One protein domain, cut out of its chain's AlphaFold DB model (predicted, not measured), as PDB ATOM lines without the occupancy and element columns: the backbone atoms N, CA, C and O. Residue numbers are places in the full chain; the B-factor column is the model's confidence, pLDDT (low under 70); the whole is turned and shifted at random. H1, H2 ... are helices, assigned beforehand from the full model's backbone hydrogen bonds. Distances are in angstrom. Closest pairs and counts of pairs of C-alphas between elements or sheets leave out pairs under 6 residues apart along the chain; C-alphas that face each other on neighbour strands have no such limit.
ATOM      1  N   ILE A  33     120.931  94.075  79.970       87.88
ATOM      2  CA  ILE A  33     120.203  92.802  80.094       87.88
ATOM      3  C   ILE A  33     120.613  91.810  78.999       87.88
ATOM      4  O   ILE A  33     120.758  90.623  79.272       87.88
ATOM      5  N   GLU A  34     120.836  92.279  77.770       87.75
ATOM      6  CA  GLU A  34     121.178  91.403  76.645       87.75
ATOM      7  C   GLU A  34     122.534  90.726  76.850       87.75
ATOM      8  O   GLU A  34     122.666  89.524  76.633       87.75
ATOM      9  N   LEU A  35     123.524  91.487  77.329       86.12
ATOM     10  CA  LEU A  35     124.846  90.954  77.654       86.12
ATOM     11  C   LEU A  35     124.785  90.032  78.873       86.12
ATOM     12  O   LEU A  35     125.419  88.983  78.872       86.12
ATOM     13  N   GLU A  36     124.000  90.395  79.887       87.38
ATOM     14  CA  GLU A  36     123.808  89.575  81.086       87.38
ATOM     15  C   GLU A  36     123.180  88.213  80.749       87.38
ATOM     16  O   GLU A  36     123.613  87.189  81.274       87.38
ATOM     17  N   ILE A  37     122.218  88.164  79.820       88.88
ATOM     18  CA  ILE A  37     121.636  86.899  79.350       88.88
ATOM     19  C   ILE A  37     122.694  86.037  78.668       88.88
ATOM     20  O   ILE A  37     122.790  84.850  78.969       88.88
ATOM     21  N   LEU A  38     123.517  86.624  77.797       87.12
ATOM     22  CA  LEU A  38     124.597  85.890  77.136       87.12
ATOM     23  C   LEU A  38     125.626  85.370  78.152       87.12
ATOM     24  O   LEU A  38     126.114  84.254  78.000       87.12
ATOM     25  N   GLU A  39     125.924  86.139  79.209       85.50
ATOM     26  CA  GLU A  39     126.799  85.705  80.311       85.50
ATOM     27  C   GLU A  39     126.248  84.457  80.988       85.50
ATOM     28  O   GLU A  39     126.965  83.483  81.209       85.50
ATOM     29  N   VAL A  40     124.966  84.504  81.343       88.88
ATOM     30  CA  VAL A  40     124.300  83.446  82.093       88.88
ATOM     31  C   VAL A  40     124.120  82.196  81.226       88.88
ATOM     32  O   VAL A  40     124.315  81.089  81.734       88.88
ATOM     33  N   GLU A  41     123.830  82.361  79.929       89.31
ATOM     34  CA  GLU A  41     123.799  81.284  78.931       89.31
ATOM     35  C   GLU A  41     125.186  80.628  78.808       89.31
ATOM     36  O   GLU A  41     125.312  79.425  79.028       89.31
ATOM     37  N   ALA A  42     126.251  81.400  78.582       86.75
ATOM     38  CA  ALA A  42     127.610  80.856  78.476       86.75
ATOM     39  C   ALA A  42     128.108  80.219  79.787       86.75
ATOM     40  O   ALA A  42     128.856  79.244  79.787       86.75
ATOM     41  N   ARG A  43     127.681  80.747  80.936       87.06
ATOM     42  CA  ARG A  43     127.992  80.164  82.243       87.06
ATOM     43  C   ARG A  43     127.254  78.847  82.479       87.06
ATOM     44  O   ARG A  43     127.745  78.022  83.248       87.06
ATOM     45  N   ALA A  44     126.091  78.638  81.862       90.06
ATOM     46  CA  ALA A  44     125.333  77.400  82.010       90.06
ATOM     47  C   ALA A  44     126.090  76.201  81.413       90.06
ATOM     48  O   ALA A  44     126.185  75.170  82.080       90.06
ATOM     49  N   SER A  45     126.692  76.353  80.226       88.56
ATOM     50  CA  SER A  45     127.556  75.323  79.623       88.56
ATOM     51  C   SER A  45     128.813  75.076  80.466       88.56
ATOM     52  O   SER A  45     129.043  73.947  80.887       88.56
ATOM     53  N   GLU A  46     129.529  76.130  80.882       85.25
ATOM     54  CA  GLU A  46     130.711  76.000  81.761       85.25
ATOM     55  C   GLU A  46     130.389  75.261  83.080       85.25
ATOM     56  O   GLU A  46     131.196  74.489  83.609       85.25
ATOM     57  N   LEU A  47     129.213  75.514  83.666       87.44
ATOM     58  CA  LEU A  47     128.782  74.838  84.890       87.44
ATOM     59  C   LEU A  47     128.447  73.362  84.658       87.44
ATOM     60  O   LEU A  47     128.802  72.545  85.515       87.44
ATOM     61  N   LYS A  48     127.812  73.026  83.531       88.81
ATOM     62  CA  LYS A  48     127.517  71.646  83.127       88.81
ATOM     63  C   LYS A  48     128.801  70.848  82.908       88.81
ATOM     64  O   LYS A  48     128.957  69.782  83.502       88.81
ATOM     65  N   ASP A  49     129.761  71.393  82.168       87.94
ATOM     66  CA  ASP A  49     131.042  70.720  81.917       87.94
ATOM     67  C   ASP A  49     131.774  70.441  83.227       87.94
ATOM     68  O   ASP A  49     132.199  69.322  83.513       87.94
ATOM     69  N   ARG A  50     131.824  71.439  84.119       86.56
ATOM     70  CA  ARG A  50     132.428  71.279  85.449       86.56
ATOM     71  C   ARG A  50     131.708  70.269  86.322       86.56
ATOM     72  O   ARG A  50     132.356  69.676  87.199       86.56
ATOM     73  N   TYR A  51     130.396  70.142  86.158       90.19
ATOM     74  CA  TYR A  51     129.586  69.161  86.860       90.19
ATOM     75  C   TYR A  51     129.960  67.753  86.396       90.19
ATOM     76  O   TYR A  51     130.421  66.976  87.235       90.19
ATOM     77  N   HIS A  52     129.915  67.475  85.090       89.12
ATOM     78  CA  HIS A  52     130.303  66.180  84.521       89.12
ATOM     79  C   HIS A  52     131.762  65.817  84.819       89.12
ATOM     80  O   HIS A  52     132.043  64.711  85.269       89.12
ATOM     81  N   ASP A  53     132.689  66.770  84.718       89.25
ATOM     82  CA  ASP A  53     134.091  66.591  85.108       89.25
ATOM     83  C   ASP A  53     134.261  66.169  86.570       89.25
ATOM     84  O   ASP A  53     135.187  65.443  86.946       89.25
ATOM     85  N   THR A  54     133.435  66.738  87.449       88.56
ATOM     86  CA  THR A  54     133.493  66.449  88.881       88.56
ATOM     87  C   THR A  54     132.813  65.116  89.175       88.56
ATOM     88  O   THR A  54     133.319  64.377  90.017       88.56
ATOM     89  N   GLU A  55     131.728  64.796  88.472       89.38
ATOM     90  CA  GLU A  55     131.027  63.515  88.519       89.38
ATOM     91  C   GLU A  55     131.939  62.363  88.064       89.38
ATOM     92  O   GLU A  55     132.111  61.403  88.813       89.38
ATOM     93  N   ALA A  56     132.643  62.518  86.939       89.81
ATOM     94  CA  ALA A  56     133.620  61.551  86.433       89.81
ATOM     95  C   ALA A  56     134.782  61.307  87.414       89.81
ATOM     96  O   ALA A  56     135.220  60.181  87.634       89.81
ATOM     97  N   LYS A  57     135.266  62.358  88.089       90.25
ATOM     98  CA  LYS A  57     136.299  62.211  89.133       90.25
ATOM     99  C   LYS A  57     135.771  61.495  90.376       90.25
ATOM    100  O   LYS A  57     136.536  60.846  91.083       90.25
ATOM    101  N   ILE A  58     134.482  61.639  90.689       89.62
ATOM    102  CA  ILE A  58     133.850  60.899  91.788       89.62
ATOM    103  C   ILE A  58     133.733  59.423  91.419       89.62
ATOM    104  O   ILE A  58     134.081  58.589  92.252       89.62
ATOM    105  N   SER A  59     133.301  59.097  90.197       88.44
ATOM    106  CA  SER A  59     133.229  57.706  89.747       88.44
ATOM    107  C   SER A  59     134.609  57.049  89.715       88.44
ATOM    108  O   SER A  59     134.742  55.937  90.211       88.44
ATOM    109  N   GLU A  60     135.649  57.750  89.254       90.38
ATOM    110  CA  GLU A  60     137.038  57.263  89.286       90.38
ATOM    111  C   GLU A  60     137.491  56.908  90.716       90.38
ATOM    112  O   GLU A  60     137.976  55.803  90.960       90.38
ATOM    113  N   TYR A  61     137.278  57.802  91.693       89.75
ATOM    114  CA  TYR A  61     137.655  57.539  93.091       89.75
ATOM    115  C   TYR A  61     136.806  56.453  93.755       89.75
ATOM    116  O   TYR A  61     137.309  55.744  94.625       89.75
ATOM    117  N   ILE A  62     135.538  56.310  93.367       88.56
ATOM    118  CA  ILE A  62     134.683  55.216  93.841       88.56
ATOM    119  C   ILE A  62     135.177  53.886  93.282       88.56
ATOM    120  O   ILE A  62     135.333  52.947  94.051       88.56
ATOM    121  N   GLN A  63     135.509  53.814  91.994       86.56
ATOM    122  CA  GLN A  63     136.064  52.600  91.395       86.56
ATOM    123  C   GLN A  63     137.428  52.241  92.002       86.56
ATOM    124  O   GLN A  63     137.696  51.069  92.270       86.56
ATOM    125  N   GLU A  64     138.290  53.231  92.264       88.06
ATOM    126  CA  GLU A  64     139.556  53.012  92.975       88.06
ATOM    127  C   GLU A  64     139.310  52.449  94.384       88.06
ATOM    128  O   GLU A  64     139.974  51.495  94.798       88.06
ATOM    129  N   PHE A  65     138.329  53.004  95.101       88.88
ATOM    130  CA  PHE A  65     137.929  52.541  96.425       88.88
ATOM    131  C   PHE A  65     137.327  51.130  96.406       88.88
ATOM    132  O   PHE A  65     137.666  50.318  97.262       88.88
ATOM    133  N   GLU A  66     136.472  50.804  95.438       84.75
ATOM    134  CA  GLU A  66     135.875  49.474  95.305       84.75
ATOM    135  C   GLU A  66     136.937  48.415  95.020       84.75
ATOM    136  O   GLU A  66     136.976  47.397  95.707       84.75
ATOM    137  N   ARG A  67     137.866  48.683  94.092       83.81
ATOM    138  CA  ARG A  67     139.007  47.791  93.817       83.81
ATOM    139  C   ARG A  67     139.879  47.573  95.049       83.81
ATOM    140  O   ARG A  67     140.379  46.472  95.254       83.81
ATOM    141  N   PHE A  68     140.082  48.619  95.848       83.00
ATOM    142  CA  PHE A  68     140.824  48.526  97.100       83.00
ATOM    143  C   PHE A  68     140.061  47.693  98.135       83.00
ATOM    144  O   PHE A  68     140.616  46.767  98.714       83.00
ATOM    145  N   SER A  69     138.768  47.963  98.313       82.31
ATOM    146  CA  SER A  69     137.948  47.262  99.295       82.31
ATOM    147  C   SER A  69     137.687  45.798  98.944       82.31
ATOM    148  O   SER A  69     137.431  45.030  99.862       82.31
ATOM    149  N   LEU A  70     137.722  45.411  97.665       79.88
ATOM    150  CA  LEU A  70     137.625  44.009  97.242       79.88
ATOM    151  C   LEU A  70     138.857  43.187  97.641       79.88
ATOM    152  O   LEU A  70     138.753  41.979  97.788       79.88
ATOM    153  N   ARG A  71     140.016  43.832  97.809       78.12
ATOM    154  CA  ARG A  71     141.269  43.170  98.203       78.12
ATOM    155  C   ARG A  71     141.461  43.088  99.715       78.12
ATOM    156  O   ARG A  71     142.354  42.375 100.153       78.12
ATOM    157  N   ALA A  72     140.681  43.841 100.488       77.06
ATOM    158  CA  ALA A  72     140.810  43.898 101.938       77.06
ATOM    159  C   ALA A  72     140.108  42.695 102.582       77.06
ATOM    160  O   ALA A  72     138.897  42.525 102.415       77.06
ATOM    161  N   HIS A  73     140.853  41.893 103.339       76.69
ATOM    162  CA  HIS A  73     140.308  40.767 104.086       76.69
ATOM    163  C   HIS A  73     139.746  41.244 105.442       76.69
ATOM    164  O   HIS A  73     140.288  42.185 106.025       76.69
ATOM    165  N   PRO A  74     138.703  40.606 106.012       76.25
ATOM    166  CA  PRO A  74     138.166  40.967 107.333       76.25
ATOM    167  C   PRO A  74     139.183  40.978 108.489       76.25
ATOM    168  O   PRO A  74     138.940  41.608 109.514       76.25
ATOM    169  N   THR A  75     140.318  40.295 108.332       74.94
ATOM    170  CA  THR A  75     141.417  40.229 109.314       74.94
ATOM    171  C   THR A  75     142.461  41.342 109.141       74.94
ATOM    172  O   THR A  75     143.423  41.421 109.918       74.94
ATOM    173  N   ASP A  76     142.300  42.207 108.136       78.06
ATOM    174  CA  ASP A  76     143.208  43.322 107.879       78.06
ATOM    175  C   ASP A  76     142.866  44.544 108.748       78.06
ATOM    176  O   ASP A  76     141.693  44.915 108.859       78.06
ATOM    177  N   PRO A  77     143.870  45.261 109.299       80.81
ATOM    178  CA  PRO A  77     143.649  46.478 110.094       80.81
ATOM    179  C   PRO A  77     142.902  47.593 109.342       80.81
ATOM    180  O   PRO A  77     142.346  48.508 109.944       80.81
ATOM    181  N   GLU A  78     142.907  47.539 108.011       80.81
ATOM    182  CA  GLU A  78     142.318  48.534 107.114       80.81
ATOM    183  C   GLU A  78     140.823  48.295 106.848       80.81
ATOM    184  O   GLU A  78     140.104  49.207 106.418       80.81
ATOM    185  N   TYR A  79     140.343  47.075 107.105       81.25
ATOM    186  CA  TYR A  79     138.980  46.645 106.811       81.25
ATOM    187  C   TYR A  79     137.905  47.477 107.538       81.25
ATOM    188  O   TYR A  79     136.970  47.931 106.867       81.25
ATOM    189  N   PRO A  80     138.037  47.809 108.844       85.00
ATOM    190  CA  PRO A  80     137.063  48.657 109.538       85.00
ATOM    191  C   PRO A  80     136.877  50.028 108.871       85.00
ATOM    192  O   PRO A  80     135.755  50.519 108.735       85.00
ATOM    193  N   TYR A  81     137.960  50.635 108.372       85.12
ATOM    194  CA  TYR A  81     137.892  51.922 107.676       85.12
ATOM    195  C   TYR A  81     137.201  51.809 106.314       85.12
ATOM    196  O   TYR A  81     136.481  52.725 105.912       85.12
ATOM    197  N   CYS A  82     137.375  50.685 105.613       84.12
ATOM    198  CA  CYS A  82     136.654  50.416 104.370       84.12
ATOM    199  C   CYS A  82     135.144  50.296 104.610       84.12
ATOM    200  O   CYS A  82     134.361  50.822 103.820       84.12
ATOM    201  N   VAL A  83     134.724  49.672 105.714       84.69
ATOM    202  CA  VAL A  83     133.304  49.580 106.095       84.69
ATOM    203  C   VAL A  83     132.719  50.968 106.366       84.69
ATOM    204  O   VAL A  83     131.690  51.313 105.783       84.69
ATOM    205  N   ILE A  84     133.408  51.802 107.152       86.31
ATOM    206  CA  ILE A  84     132.967  53.177 107.451       86.31
ATOM    207  C   ILE A  84     132.817  53.993 106.160       86.31
ATOM    208  O   ILE A  84     131.794  54.638 105.940       86.31
ATOM    209  N   ILE A  85     133.806  53.935 105.262       85.44
ATOM    210  CA  ILE A  85     133.757  54.671 103.991       85.44
ATOM    211  C   ILE A  85     132.637  54.133 103.089       85.44
ATOM    212  O   ILE A  85     131.967  54.927 102.431       85.44
ATOM    213  N   LYS A  86     132.383  52.820 103.058       85.81
ATOM    214  CA  LYS A  86     131.237  52.253 102.325       85.81
ATOM    215  C   LYS A  86     129.912  52.782 102.866       85.81
ATOM    216  O   LYS A  86     129.073  53.212 102.078       85.81
ATOM    217  N   GLN A  87     129.751  52.806 104.186       85.94
ATOM    218  CA  GLN A  87     128.531  53.274 104.840       85.94
ATOM    219  C   GLN A  87     128.284  54.771 104.591       85.94
ATOM    220  O   GLN A  87     127.195  55.147 104.167       85.94
ATOM    221  N   GLU A  88     129.306  55.621 104.744       85.00
ATOM    222  CA  GLU A  88     129.220  57.070 104.474       85.00
ATOM    223  C   GLU A  88     128.873  57.398 103.011       85.00
ATOM    224  O   GLU A  88     128.376  58.484 102.698       85.00
ATOM    225  N   ASN A  89     129.191  56.493 102.083       84.31
ATOM    226  CA  ASN A  89     129.110  56.748 100.651       84.31
ATOM    227  C   ASN A  89     128.115  55.841  99.919       84.31
ATOM    228  O   ASN A  89     128.121  55.850  98.690       84.31
ATOM    229  N   HIS A  90     127.238  55.132 100.639       81.88
ATOM    230  CA  HIS A  90     126.341  54.110 100.088       81.88
ATOM    231  C   HIS A  90     125.539  54.582  98.860       81.88
ATOM    232  O   HIS A  90     125.612  53.959  97.806       81.88
ATOM    233  N   GLU A  91     124.870  55.737  98.927       82.81
ATOM    234  CA  GLU A  91     124.104  56.291  97.792       82.81
ATOM    235  C   GLU A  91     124.979  56.584  96.567       82.81
ATOM    236  O   GLU A  91     124.591  56.394  95.416       82.81
ATOM    237  N   THR A  92     126.192  57.073  96.815       81.12
ATOM    238  CA  THR A  92     127.125  57.489  95.762       81.12
ATOM    239  C   THR A  92     127.750  56.266  95.100       81.12
ATOM    240  O   THR A  92     127.908  56.238  93.884       81.12
ATOM    241  N   ILE A  93     128.048  55.240  95.896       82.62
ATOM    242  CA  ILE A  93     128.502  53.933  95.426       82.62
ATOM    243  C   ILE A  93     127.395  53.262  94.609       82.62
ATOM    244  O   ILE A  93     127.665  52.804  93.510       82.62
ATOM    245  N   ASN A  94     126.134  53.298  95.037       81.75
ATOM    246  CA  ASN A  94     125.045  52.717  94.244       81.75
ATOM    247  C   ASN A  94     124.840  53.448  92.907       81.75
ATOM    248  O   ASN A  94     124.572  52.816  91.885       81.75
ATOM    249  N   LYS A  95     125.012  54.777  92.883       82.00
ATOM    250  CA  LYS A  95     124.878  55.570  91.654       82.00
ATOM    251  C   LYS A  95     126.010  55.304  90.647       82.00
ATOM    252  O   LYS A  95     125.720  55.148  89.460       82.00
ATOM    253  N   TYR A  96     127.269  55.245  91.100       80.19
ATOM    254  CA  TYR A  96     128.454  55.212  90.217       80.19
ATOM    255  C   TYR A  96     129.279  53.910  90.252       80.19
ATOM    256  O   TYR A  96     130.126  53.711  89.387       80.19
ATOM    257  N   GLY A  97     129.049  53.025  91.219       66.56
ATOM    258  CA  GLY A  97     129.785  51.772  91.461       66.56
ATOM    259  C   GLY A  97     129.290  50.570  90.652       66.56
ATOM    260  O   GLY A  97     129.701  49.435  90.883       66.56
ATOM    261  N   ARG A  98     128.414  50.788  89.659       58.38
ATOM    262  CA  ARG A  98     127.793  49.714  88.857       58.38
ATOM    263  C   ARG A  98     128.777  48.829  88.069       58.38
ATOM    264  O   ARG A  98     128.351  47.831  87.505       58.38
ATOM    265  N   CYS A  99     130.078  49.121  88.068       49.44
ATOM    266  CA  CYS A  99     131.089  48.248  87.467       49.44
ATOM    267  C   CYS A  99     131.614  47.129  88.389       49.44
ATOM    268  O   CYS A  99     132.275  46.229  87.882       49.44
ATOM    269  N   ALA A 100     131.349  47.137  89.702       48.53
ATOM    270  CA  ALA A 100     131.922  46.143  90.626       48.53
ATOM    271  C   ALA A 100     130.948  45.034  91.074       48.53
ATOM    272  O   ALA A 100     131.366  44.071  91.718       48.53
ATOM    273  N   LEU A 131     146.788  52.545 104.400       84.06
ATOM    274  CA  LEU A 131     145.993  53.449 105.232       84.06
ATOM    275  C   LEU A 131     146.111  54.906 104.755       84.06
ATOM    276  O   LEU A 131     145.112  55.616 104.625       84.06
ATOM    277  N   THR A 132     147.324  55.350 104.406       86.56
ATOM    278  CA  THR A 132     147.529  56.685 103.820       86.56
ATOM    279  C   THR A 132     146.891  56.811 102.437       86.56
ATOM    280  O   THR A 132     146.361  57.878 102.109       86.56
ATOM    281  N   LYS A 133     146.883  55.747 101.625       86.62
ATOM    282  CA  LYS A 133     146.155  55.718 100.349       86.62
ATOM    283  C   LYS A 133     144.645  55.845 100.571       86.62
ATOM    284  O   LYS A 133     144.016  56.686  99.930       86.62
ATOM    285  N   LEU A 134     144.083  55.106 101.523       85.94
ATOM    286  CA  LEU A 134     142.664  55.148 101.871       85.94
ATOM    287  C   LEU A 134     142.242  56.528 102.400       85.94
ATOM    288  O   LEU A 134     141.245  57.094 101.950       85.94
ATOM    289  N   ALA A 135     143.047  57.131 103.279       85.75
ATOM    290  CA  ALA A 135     142.825  58.489 103.774       85.75
ATOM    291  C   ALA A 135     142.873  59.538 102.643       85.75
ATOM    292  O   ALA A 135     142.058  60.469 102.599       85.75
ATOM    293  N   LYS A 136     143.786  59.375 101.674       88.44
ATOM    294  CA  LYS A 136     143.842  60.218 100.466       88.44
ATOM    295  C   LYS A 136     142.595  60.050  99.597       88.44
ATOM    296  O   LYS A 136     142.074  61.053  99.114       88.44
ATOM    297  N   ILE A 137     142.095  58.829  99.412       88.00
ATOM    298  CA  ILE A 137     140.861  58.575  98.653       88.00
ATOM    299  C   ILE A 137     139.664  59.216  99.364       88.00
ATOM    300  O   ILE A 137     138.956  60.014  98.750       88.00
ATOM    301  N   ARG A 138     139.483  58.969 100.671       87.62
ATOM    302  CA  ARG A 138     138.386  59.553 101.464       87.62
ATOM    303  C   ARG A 138     138.399  61.081 101.406       87.62
ATOM    304  O   ARG A 138     137.382  61.690 101.087       87.62
ATOM    305  N   SER A 139     139.550  61.712 101.645       84.12
ATOM    306  CA  SER A 139     139.673  63.180 101.607       84.12
ATOM    307  C   SER A 139     139.381  63.770 100.220       84.12
ATOM    308  O   SER A 139     138.670  64.775 100.115       84.12
ATOM    309  N   LYS A 140     139.861  63.134  99.141       87.88
ATOM    310  CA  LYS A 140     139.532  63.526  97.761       87.88
ATOM    311  C   LYS A 140     138.039  63.377  97.475       87.88
ATOM    312  O   LYS A 140     137.445  64.288  96.898       87.88
ATOM    313  N   LEU A 141     137.429  62.273  97.894       86.75
ATOM    314  CA  LEU A 141     136.020  61.973  97.663       86.75
ATOM    315  C   LEU A 141     135.108  62.959  98.408       86.75
ATOM    316  O   LEU A 141     134.221  63.546  97.788       86.75
ATOM    317  N   VAL A 142     135.390  63.253  99.682       85.62
ATOM    318  CA  VAL A 142     134.689  64.293 100.461       85.62
ATOM    319  C   VAL A 142     134.784  65.653  99.763       85.62
ATOM    320  O   VAL A 142     133.770  66.322  99.551       85.62
ATOM    321  N   TYR A 143     135.986  66.047  99.328       84.12
ATOM    322  CA  TYR A 143     136.195  67.307  98.612       84.12
ATOM    323  C   TYR A 143     135.386  67.384  97.309       84.12
ATOM    324  O   TYR A 143     134.761  68.410  97.023       84.12
ATOM    325  N   ARG A 144     135.386  66.314  96.504       87.06
ATOM    326  CA  ARG A 144     134.654  66.280  95.230       87.06
ATOM    327  C   ARG A 144     133.147  66.263  95.437       87.06
ATOM    328  O   ARG A 144     132.461  66.991  94.730       87.06
ATOM    329  N   LYS A 145     132.638  65.535  96.432       86.12
ATOM    330  CA  LYS A 145     131.214  65.554  96.802       86.12
ATOM    331  C   LYS A 145     130.737  66.945  97.203       86.12
ATOM    332  O   LYS A 145     129.702  67.399  96.724       86.12
ATOM    333  N   LEU A 146     131.506  67.644  98.040       84.56
ATOM    334  CA  LEU A 146     131.210  69.032  98.402       84.56
ATOM    335  C   LEU A 146     131.204  69.937  97.165       84.56
ATOM    336  O   LEU A 146     130.306  70.762  97.003       84.56
ATOM    337  N   LYS A 147     132.172  69.752  96.257       84.44
ATOM    338  CA  LYS A 147     132.214  70.485  94.987       84.44
ATOM    339  C   LYS A 147     130.994  70.185  94.107       84.44
ATOM    340  O   LYS A 147     130.456  71.121  93.526       84.44
ATOM    341  N   LEU A 148     130.548  68.931  94.032       87.12
ATOM    342  CA  LEU A 148     129.373  68.527  93.258       87.12
ATOM    343  C   LEU A 148     128.100  69.187  93.803       87.12
ATOM    344  O   LEU A 148     127.396  69.844  93.046       87.12
ATOM    345  N   LYS A 149     127.872  69.129  95.127       86.81
ATOM    346  CA  LYS A 149     126.739  69.809  95.789       86.81
ATOM    347  C   LYS A 149     126.713  71.311  95.494       86.81
ATOM    348  O   LYS A 149     125.654  71.877  95.231       86.81
ATOM    349  N   TYR A 150     127.882  71.952  95.520       84.94
ATOM    350  CA  TYR A 150     128.019  73.359  95.151       84.94
ATOM    351  C   TYR A 150     127.643  73.610  93.685       84.94
ATOM    352  O   TYR A 150     126.893  74.543  93.413       84.94
ATOM    353  N   LEU A 151     128.139  72.793  92.751       86.81
ATOM    354  CA  LEU A 151     127.844  72.951  91.327       86.81
ATOM    355  C   LEU A 151     126.353  72.775  91.041       86.81
ATOM    356  O   LEU A 151     125.786  73.612  90.354       86.81
ATOM    357  N   THR A 152     125.694  71.786  91.647       88.44
ATOM    358  CA  THR A 152     124.238  71.606  91.534       88.44
ATOM    359  C   THR A 152     123.471  72.850  91.987       88.44
ATOM    360  O   THR A 152     122.546  73.300  91.310       88.44
ATOM    361  N   ARG A 153     123.866  73.459  93.114       87.44
ATOM    362  CA  ARG A 153     123.242  74.700  93.595       87.44
ATOM    363  C   ARG A 153     123.531  75.880  92.666       87.44
ATOM    364  O   ARG A 153     122.614  76.627  92.346       87.44
ATOM    365  N   ALA A 154     124.773  76.015  92.208       87.38
ATOM    366  CA  ALA A 154     125.175  77.068  91.282       87.38
ATOM    367  C   ALA A 154     124.434  76.966  89.940       87.38
ATOM    368  O   ALA A 154     124.042  77.995  89.402       87.38
ATOM    369  N   ILE A 155     124.205  75.750  89.430       88.56
ATOM    370  CA  ILE A 155     123.382  75.495  88.240       88.56
ATOM    371  C   ILE A 155     121.959  75.977  88.499       88.56
ATOM    372  O   ILE A 155     121.472  76.813  87.752       88.56
ATOM    373  N   LYS A 156     121.331  75.569  89.608       88.06
ATOM    374  CA  LYS A 156     119.968  76.003  89.962       88.06
ATOM    375  C   LYS A 156     119.830  77.528  90.065       88.06
ATOM    376  O   LYS A 156     118.863  78.096  89.564       88.06
ATOM    377  N   GLU A 157     120.780  78.198  90.716       88.50
ATOM    378  CA  GLU A 157     120.810  79.663  90.819       88.50
ATOM    379  C   GLU A 157     120.982  80.324  89.444       88.50
ATOM    380  O   GLU A 157     120.262  81.271  89.128       88.50
ATOM    381  N   ASN A 158     121.892  79.801  88.617       89.88
ATOM    382  CA  ASN A 158     122.151  80.310  87.271       89.88
ATOM    383  C   ASN A 158     120.936  80.128  86.353       89.88
ATOM    384  O   ASN A 158     120.549  81.070  85.676       89.88
ATOM    385  N   THR A 159     120.282  78.965  86.388       89.19
ATOM    386  CA  THR A 159     119.047  78.682  85.644       89.19
ATOM    387  C   THR A 159     117.927  79.634  86.041       89.19
ATOM    388  O   THR A 159     117.288  80.224  85.177       89.19
ATOM    389  N   ASN A 160     117.702  79.840  87.343       89.12
ATOM    390  CA  ASN A 160     116.666  80.762  87.811       89.12
ATOM    391  C   ASN A 160     116.934  82.204  87.356       89.12
ATOM    392  O   ASN A 160     116.000  82.905  86.970       89.12
ATOM    393  N   ALA A 161     118.197  82.641  87.391       89.56
ATOM    394  CA  ALA A 161     118.590  83.949  86.876       89.56
ATOM    395  C   ALA A 161     118.378  84.043  85.356       89.56
ATOM    396  O   ALA A 161     117.837  85.039  84.882       89.56
ATOM    397  N   ALA A 162     118.738  82.994  84.607       90.62
ATOM    398  CA  ALA A 162     118.566  82.928  83.158       90.62
ATOM    399  C   ALA A 162     117.098  83.067  82.759       90.62
ATOM    400  O   ALA A 162     116.762  83.907  81.928       90.62
ATOM    401  N   LEU A 163     116.235  82.273  83.399       89.69
ATOM    402  CA  LEU A 163     114.798  82.275  83.154       89.69
ATOM    403  C   LEU A 163     114.208  83.649  83.455       89.69
ATOM    404  O   LEU A 163     113.582  84.228  82.581       89.69
ATOM    405  N   LEU A 164     114.500  84.234  84.623       89.88
ATOM    406  CA  LEU A 164     114.006  85.572  84.966       89.88
ATOM    407  C   LEU A 164     114.419  86.627  83.930       89.88
ATOM    408  O   LEU A 164     113.608  87.475  83.566       89.88
ATOM    409  N   LEU A 165     115.667  86.602  83.455       89.69
ATOM    410  CA  LEU A 165     116.135  87.580  82.474       89.69
ATOM    411  C   LEU A 165     115.492  87.359  81.096       89.69
ATOM    412  O   LEU A 165     115.073  88.329  80.462       89.69
ATOM    413  N   GLN A 166     115.360  86.104  80.651       89.94
ATOM    414  CA  GLN A 166     114.657  85.753  79.412       89.94
ATOM    415  C   GLN A 166     113.174  86.149  79.479       89.94
ATOM    416  O   GLN A 166     112.663  86.746  78.537       89.94
ATOM    417  N   ASP A 167     112.515  85.913  80.612       89.44
ATOM    418  CA  ASP A 167     111.115  86.266  80.862       89.44
ATOM    419  C   ASP A 167     110.899  87.789  80.837       89.44
ATOM    420  O   ASP A 167     109.891  88.281  80.326       89.44
ATOM    421  N   ILE A 168     111.856  88.571  81.351       88.50
ATOM    422  CA  ILE A 168     111.833  90.040  81.266       88.50
ATOM    423  C   ILE A 168     111.994  90.506  79.816       88.50
ATOM    424  O   ILE A 168     111.280  91.421  79.392       88.50
ATOM    425  N   ARG A 169     112.903  89.887  79.048       89.88
ATOM    426  CA  ARG A 169     113.083  90.182  77.617       89.88
ATOM    427  C   ARG A 169     111.799  89.885  76.838       89.88
ATOM    428  O   ARG A 169     111.345  90.739  76.082       89.88
ATOM    429  N   GLU A 170     111.197  88.725  77.064       88.50
ATOM    430  CA  GLU A 170     109.953  88.292  76.422       88.50
ATOM    431  C   GLU A 170     108.773  89.197  76.809       88.50
ATOM    432  O   GLU A 170     108.032  89.668  75.949       88.50
ATOM    433  N   SER A 171     108.662  89.564  78.090       87.38
ATOM    434  CA  SER A 171     107.644  90.512  78.566       87.38
ATOM    435  C   SER A 171     107.790  91.886  77.901       87.38
ATOM    436  O   SER A 171     106.791  92.502  77.534       87.38
ATOM    437  N   LYS A 172     109.029  92.356  77.693       87.50
ATOM    438  CA  LYS A 172     109.309  93.602  76.964       87.50
ATOM    439  C   LYS A 172     108.909  93.498  75.487       87.50
ATOM    440  O   LYS A 172     108.340  94.449  74.968       87.50
ATOM    441  N   GLN A 173     109.189  92.372  74.827       89.00
ATOM    442  CA  GLN A 173     108.816  92.139  73.424       89.00
ATOM    443  C   GLN A 173     107.295  92.069  73.237       89.00
ATOM    444  O   GLN A 173     106.763  92.654  72.300       89.00
ATOM    445  N   ASN A 174     106.592  91.445  74.183       87.69
ATOM    446  CA  ASN A 174     105.135  91.304  74.176       87.69
ATOM    447  C   ASN A 174     104.390  92.536  74.736       87.69
ATOM    448  O   ASN A 174     103.185  92.471  74.968       87.69
ATOM    449  N   ASN A 175     105.083  93.658  74.988       85.06
ATOM    450  CA  ASN A 175     104.532  94.883  75.592       85.06
ATOM    451  C   ASN A 175     103.799  94.671  76.937       85.06
ATOM    452  O   ASN A 175     102.952  95.473  77.345       85.06
ATOM    453  N   LEU A 176     104.151  93.616  77.676       82.25
ATOM    454  CA  LEU A 176     103.616  93.354  79.007       82.25
ATOM    455  C   LEU A 176     104.279  94.294  80.021       82.25
ATOM    456  O   LEU A 176     105.499  94.385  80.115       82.25
ATOM    457  N   ARG A 177     103.473  94.975  80.848       80.56
ATOM    458  CA  ARG A 177     103.971  95.859  81.928       80.56
ATOM    459  C   ARG A 177     104.320  95.107  83.224       80.56
ATOM    460  O   ARG A 177     104.428  95.722  84.284       80.56
ATOM    461  N   TYR A 178     104.421  93.781  83.174       79.50
ATOM    462  CA  TYR A 178     104.708  92.911  84.314       79.50
ATOM    463  C   TYR A 178     105.511  91.690  83.854       79.50
ATOM    464  O   TYR A 178     105.357  91.246  82.723       79.50
ATOM    465  N   VAL A 179     106.339  91.124  84.738       80.31
ATOM    466  CA  VAL A 179     107.111  89.906  84.429       80.31
ATOM    467  C   VAL A 179     106.196  88.686  84.446       80.31
ATOM    468  O   VAL A 179     105.614  88.391  85.492       80.31
ATOM    469  N   GLN A 180     106.082  87.950  83.341       77.69
ATOM    470  CA  GLN A 180     105.538  86.588  83.332       77.69
ATOM    471  C   GLN A 180     106.667  85.588  83.555       77.69
ATOM    472  O   GLN A 180     107.429  85.311  82.647       77.69
ATOM    473  N   SER A 181     106.801  85.112  84.794       76.06
ATOM    474  CA  SER A 181     107.944  84.293  85.196       76.06
ATOM    475  C   SER A 181     107.650  82.801  85.066       76.06
ATOM    476  O   SER A 181     106.704  82.327  85.693       76.06
ATOM    477  N   SER A 182     108.516  82.055  84.379       73.12
ATOM    478  CA  SER A 182     108.528  80.583  84.367       73.12
ATOM    479  C   SER A 182     109.075  79.992  85.675       73.12
ATOM    480  O   SER A 182     108.861  78.821  85.979       73.12
ATOM    481  N   VAL A 183     109.772  80.790  86.495       76.12
ATOM    482  CA  VAL A 183     110.286  80.342  87.800       76.12
ATOM    483  C   VAL A 183     109.147  80.258  88.831       76.12
ATOM    484  O   VAL A 183     108.517  81.285  89.114       76.12
ATOM    485  N   PRO A 184     108.919  79.101  89.488       70.88
ATOM    486  CA  PRO A 184     107.730  78.863  90.317       70.88
ATOM    487  C   PRO A 184     107.631  79.788  91.538       70.88
ATOM    488  O   PRO A 184     106.542  80.222  91.914       70.88
ATOM    489  N   PHE A 185     108.765  80.143  92.150       75.25
ATOM    490  CA  PHE A 185     108.789  81.051  93.300       75.25
ATOM    491  C   PHE A 185     108.372  82.481  92.930       75.25
ATOM    492  O   PHE A 185     107.674  83.143  93.694       75.25
ATOM    493  N   ILE A 186     108.794  82.949  91.755       75.44
ATOM    494  CA  ILE A 186     108.550  84.315  91.280       75.44
ATOM    495  C   ILE A 186     107.157  84.415  90.645       75.44
ATOM    496  O   ILE A 186     106.485  85.434  90.794       75.44
ATOM    497  N   ALA A 187     106.677  83.340  90.015       77.50
ATOM    498  CA  ALA A 187     105.312  83.244  89.501       77.50
ATOM    499  C   ALA A 187     104.255  83.454  90.601       77.50
ATOM    500  O   ALA A 187     103.216  84.063  90.353       77.50
ATOM    501  N   ARG A 188     104.547  83.016  91.836       83.88
ATOM    502  CA  ARG A 188     103.663  83.154  93.006       83.88
ATOM    503  C   ARG A 188     103.629  84.574  93.598       83.88
ATOM    504  O   ARG A 188     102.896  84.822  94.551       83.88
ATOM    505  N   TRP A 189     104.421  85.517  93.085       85.94
ATOM    506  CA  TRP A 189     104.449  86.879  93.621       85.94
ATOM    507  C   TRP A 189     103.193  87.684  93.260       85.94
ATOM    508  O   TRP A 189     102.678  87.563  92.145       85.94
ATOM    509  N   LEU A 382     130.994  88.325  74.055       55.47
ATOM    510  CA  LEU A 382     129.669  87.749  73.851       55.47
ATOM    511  C   LEU A 382     128.783  88.573  72.903       55.47
ATOM    512  O   LEU A 382     127.595  88.306  72.804       55.47
ATOM    513  N   SER A 383     129.324  89.555  72.171       50.62
ATOM    514  CA  SER A 383     128.568  90.255  71.121       50.62
ATOM    515  C   SER A 383     128.173  89.335  69.960       50.62
ATOM    516  O   SER A 383     127.250  89.661  69.221       50.62
ATOM    517  N   GLN A 384     128.849  88.190  69.804       54.09
ATOM    518  CA  GLN A 384     128.442  87.109  68.911       54.09
ATOM    519  C   GLN A 384     128.126  85.853  69.737       54.09
ATOM    520  O   GLN A 384     128.857  85.565  70.691       54.09
ATOM    521  N   PRO A 385     127.054  85.108  69.409       59.59
ATOM    522  CA  PRO A 385     126.731  83.867  70.101       59.59
ATOM    523  C   PRO A 385     127.847  82.848  69.841       59.59
ATOM    524  O   PRO A 385     127.968  82.313  68.743       59.59
ATOM    525  N   SER A 386     128.689  82.611  70.847       72.62
ATOM    526  CA  SER A 386     129.675  81.532  70.820       72.62
ATOM    527  C   SER A 386     128.979  80.176  70.924       72.62
ATOM    528  O   SER A 386     127.849  80.076  71.403       72.62
ATOM    529  N   GLU A 387     129.673  79.108  70.536       80.31
ATOM    530  CA  GLU A 387     129.187  77.729  70.684       80.31
ATOM    531  C   GLU A 387     128.717  77.435  72.121       80.31
ATOM    532  O   GLU A 387     127.629  76.905  72.332       80.31
ATOM    533  N   SER A 388     129.463  77.923  73.117       78.56
ATOM    534  CA  SER A 388     129.108  77.815  74.536       78.56
ATOM    535  C   SER A 388     127.805  78.529  74.918       78.56
ATOM    536  O   SER A 388     127.086  78.050  75.797       78.56
ATOM    537  N   VAL A 389     127.471  79.654  74.271       84.25
ATOM    538  CA  VAL A 389     126.192  80.361  74.466       84.25
ATOM    539  C   VAL A 389     125.057  79.557  73.851       84.25
ATOM    540  O   VAL A 389     124.002  79.417  74.467       84.25
ATOM    541  N   TYR A 390     125.266  79.017  72.649       86.31
ATOM    542  CA  TYR A 390     124.264  78.205  71.964       86.31
ATOM    543  C   TYR A 390     123.930  76.938  72.760       86.31
ATOM    544  O   TYR A 390     122.755  76.669  73.024       86.31
ATOM    545  N   GLU A 391     124.948  76.212  73.227       86.69
ATOM    546  CA  GLU A 391     124.749  75.051  74.094       86.69
ATOM    547  C   GLU A 391     124.035  75.448  75.394       86.69
ATOM    548  O   GLU A 391     123.037  74.832  75.775       86.69
ATOM    549  N   GLY A 392     124.488  76.527  76.038       87.06
ATOM    550  CA  GLY A 392     123.871  77.067  77.247       87.06
ATOM    551  C   GLY A 392     122.389  77.397  77.078       87.06
ATOM    552  O   GLY A 392     121.564  77.042  77.924       87.06
ATOM    553  N   ARG A 393     122.021  78.009  75.950       89.19
ATOM    554  CA  ARG A 393     120.630  78.320  75.606       89.19
ATOM    555  C   ARG A 393     119.777  77.061  75.468       89.19
ATOM    556  O   ARG A 393     118.653  77.045  75.967       89.19
ATOM    557  N   ILE A 394     120.299  76.012  74.830       90.12
ATOM    558  CA  ILE A 394     119.603  74.719  74.717       90.12
ATOM    559  C   ILE A 394     119.392  74.091  76.100       90.12
ATOM    560  O   ILE A 394     118.340  73.511  76.368       90.12
ATOM    561  N   LEU A 395     120.371  74.198  76.999       88.69
ATOM    562  CA  LEU A 395     120.245  73.666  78.358       88.69
ATOM    563  C   LEU A 395     119.147  74.382  79.144       88.69
ATOM    564  O   LEU A 395     118.298  73.730  79.753       88.69
ATOM    565  N   ILE A 396     119.122  75.714  79.084       89.50
ATOM    566  CA  ILE A 396     118.109  76.520  79.771       89.50
ATOM    567  C   ILE A 396     116.715  76.255  79.189       89.50
ATOM    568  O   ILE A 396     115.761  76.111  79.953       89.50
ATOM    569  N   SER A 397     116.577  76.122  77.865       88.00
ATOM    570  CA  SER A 397     115.279  75.827  77.241       88.00
ATOM    571  C   SER A 397     114.755  74.436  77.610       88.00
ATOM    572  O   SER A 397     113.571  74.286  77.918       88.00
ATOM    573  N   ARG A 398     115.631  73.424  77.680       87.88
ATOM    574  CA  ARG A 398     115.279  72.090  78.197       87.88
ATOM    575  C   ARG A 398     114.823  72.151  79.651       87.88
ATOM    576  O   ARG A 398     113.836  71.511  80.005       87.88
ATOM    577  N   GLN A 399     115.507  72.933  80.485       86.19
ATOM    578  CA  GLN A 399     115.123  73.119  81.885       86.19
ATOM    579  C   GLN A 399     113.789  73.860  82.025       86.19
ATOM    580  O   GLN A 399     112.977  73.470  82.858       86.19
ATOM    581  N   ARG A 400     113.519  74.865  81.181       85.75
ATOM    582  CA  ARG A 400     112.212  75.537  81.111       85.75
ATOM    583  C   ARG A 400     111.096  74.529  80.817       85.75
ATOM    584  O   ARG A 400     110.146  74.438  81.588       85.75
ATOM    585  N   ALA A 401     111.268  73.706  79.781       85.75
ATOM    586  CA  ALA A 401     110.293  72.679  79.408       85.75
ATOM    587  C   ALA A 401     110.095  71.609  80.501       85.75
ATOM    588  O   ALA A 401     108.984  71.121  80.697       85.75
ATOM    589  N   ALA A 402     111.153  71.238  81.229       84.00
ATOM    590  CA  ALA A 402     111.053  70.310  82.358       84.00
ATOM    591  C   ALA A 402     110.252  70.910  83.528       84.00
ATOM    592  O   ALA A 402     109.387  70.236  84.090       84.00
ATOM    593  N   LEU A 403     110.485  72.188  83.851       80.31
ATOM    594  CA  LEU A 403     109.757  72.900  84.906       80.31
ATOM    595  C   LEU A 403     108.263  73.041  84.586       80.31
ATOM    596  O   LEU A 403     107.436  72.859  85.475       80.31
ATOM    597  N   GLU A 404     107.911  73.304  83.327       79.69
ATOM    598  CA  GLU A 404     106.514  73.364  82.869       79.69
ATOM    599  C   GLU A 404     105.792  72.016  83.005       79.69
ATOM    600  O   GLU A 404     104.599  71.974  83.294       79.69
ATOM    601  N   ARG A 405     106.525  70.904  82.871       81.00
ATOM    602  CA  ARG A 405     106.011  69.541  83.086       81.00
ATOM    603  C   ARG A 405     105.990  69.119  84.559       81.00
ATOM    604  O   ARG A 405     105.640  67.979  84.850       81.00
ATOM    605  N   GLY A 406     106.396  69.991  85.485       74.56
ATOM    606  CA  GLY A 406     106.507  69.669  86.911       74.56
ATOM    607  C   GLY A 406     107.640  68.692  87.252       74.56
ATOM    608  O   GLY A 406     107.624  68.099  88.327       74.56
ATOM    609  N   GLN A 407     108.612  68.504  86.354       71.88
ATOM    610  CA  GLN A 407     109.769  67.639  86.582       71.88
ATOM    611  C   GLN A 407     110.881  68.395  87.319       71.88
ATOM    612  O   GLN A 407     111.038  69.611  87.173       71.88
ATOM    613  N   GLU A 408     111.678  67.672  88.111       60.78
ATOM    614  CA  GLU A 408     112.868  68.259  88.725       60.78
ATOM    615  C   GLU A 408     113.870  68.717  87.650       60.78
ATOM    616  O   GLU A 408     113.998  68.077  86.602       60.78
ATOM    617  N   PRO A 409     114.588  69.832  87.884       58.16
ATOM    618  CA  PRO A 409     115.553  70.348  86.925       58.16
ATOM    619  C   PRO A 409     116.651  69.311  86.670       58.16
ATOM    620  O   PRO A 409     117.374  68.916  87.584       58.16
ATOM    621  N   ILE A 410     116.780  68.900  85.409       56.84
ATOM    622  CA  ILE A 410     117.847  68.010  84.948       56.84
ATOM    623  C   ILE A 410     119.160  68.805  85.011       56.84
ATOM    624  O   ILE A 410     119.255  69.892  84.425       56.84
ATOM    625  N   VAL A 411     120.120  68.294  85.788       51.16
ATOM    626  CA  VAL A 411     121.474  68.854  85.943       51.16
ATOM    627  C   VAL A 411     122.360  68.404  84.797       51.16
ATOM    628  O   VAL A 411     122.365  67.180  84.531       51.16
TER     629      VAL A 411
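What this domain is: This is residues 33 to 100, 131 to 189 and 382 to 411 of the 411 residues of the protein "LMBR1 domain-containing protein 2" of Zancudomyces culisetae (UniProt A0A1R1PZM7). Two long helices, H4 and H1, run side by side in opposite ways as a rod; H6 crosses both toward one end, and short H2 and H3 lie toward the other. The 157 printed residues include six named helices, H1 to H6 along the chain, and no named strand: all helix. The whole is loose, radius of gyration of the C-alphas 21.1 A, spanning 74 by 34 by 22 A.

Where its parts are: H4, residues 131 to 173, spans 62.4 A from C-alpha 131 at (145.993, 53.449, 105.232). H1, residues 33 to 71, spans 56.9 A. H6, residues 387 to 404, spans 26.1 A to C-alpha 404 at (106.514, 73.364, 82.869). H2 is residues 79 to 88, H3 90 to 96, H5 184 to 187.

How they stand to each other: H4 touches H1, closest C-alphas Ala 162 and Val 40, 5.9 A, at a shallow tilt of 23 degrees. With H2 they form a bundle, helices alongside one another. H6, about perpendicular to H1 at 83 degrees, touches its residues 38 to 46, closest C-alphas Val 389 and Ala 42, 4.3 A. H3 touches H1; H5 touches no helix. Every O i to N i+4 pair is within hydrogen-bond range in H2, H3, H4 and H6, and 33 of 35 in H1; H5 is too short.

The domain as a whole: Cuts leave C-alpha gaps of 21.6 A from 100 to 131 and 32.1 A from 189 to 382. Of the links printed whole, none is long. Residues 97 to 100, 382 to 385 and 408 to 411 have pLDDT under 70.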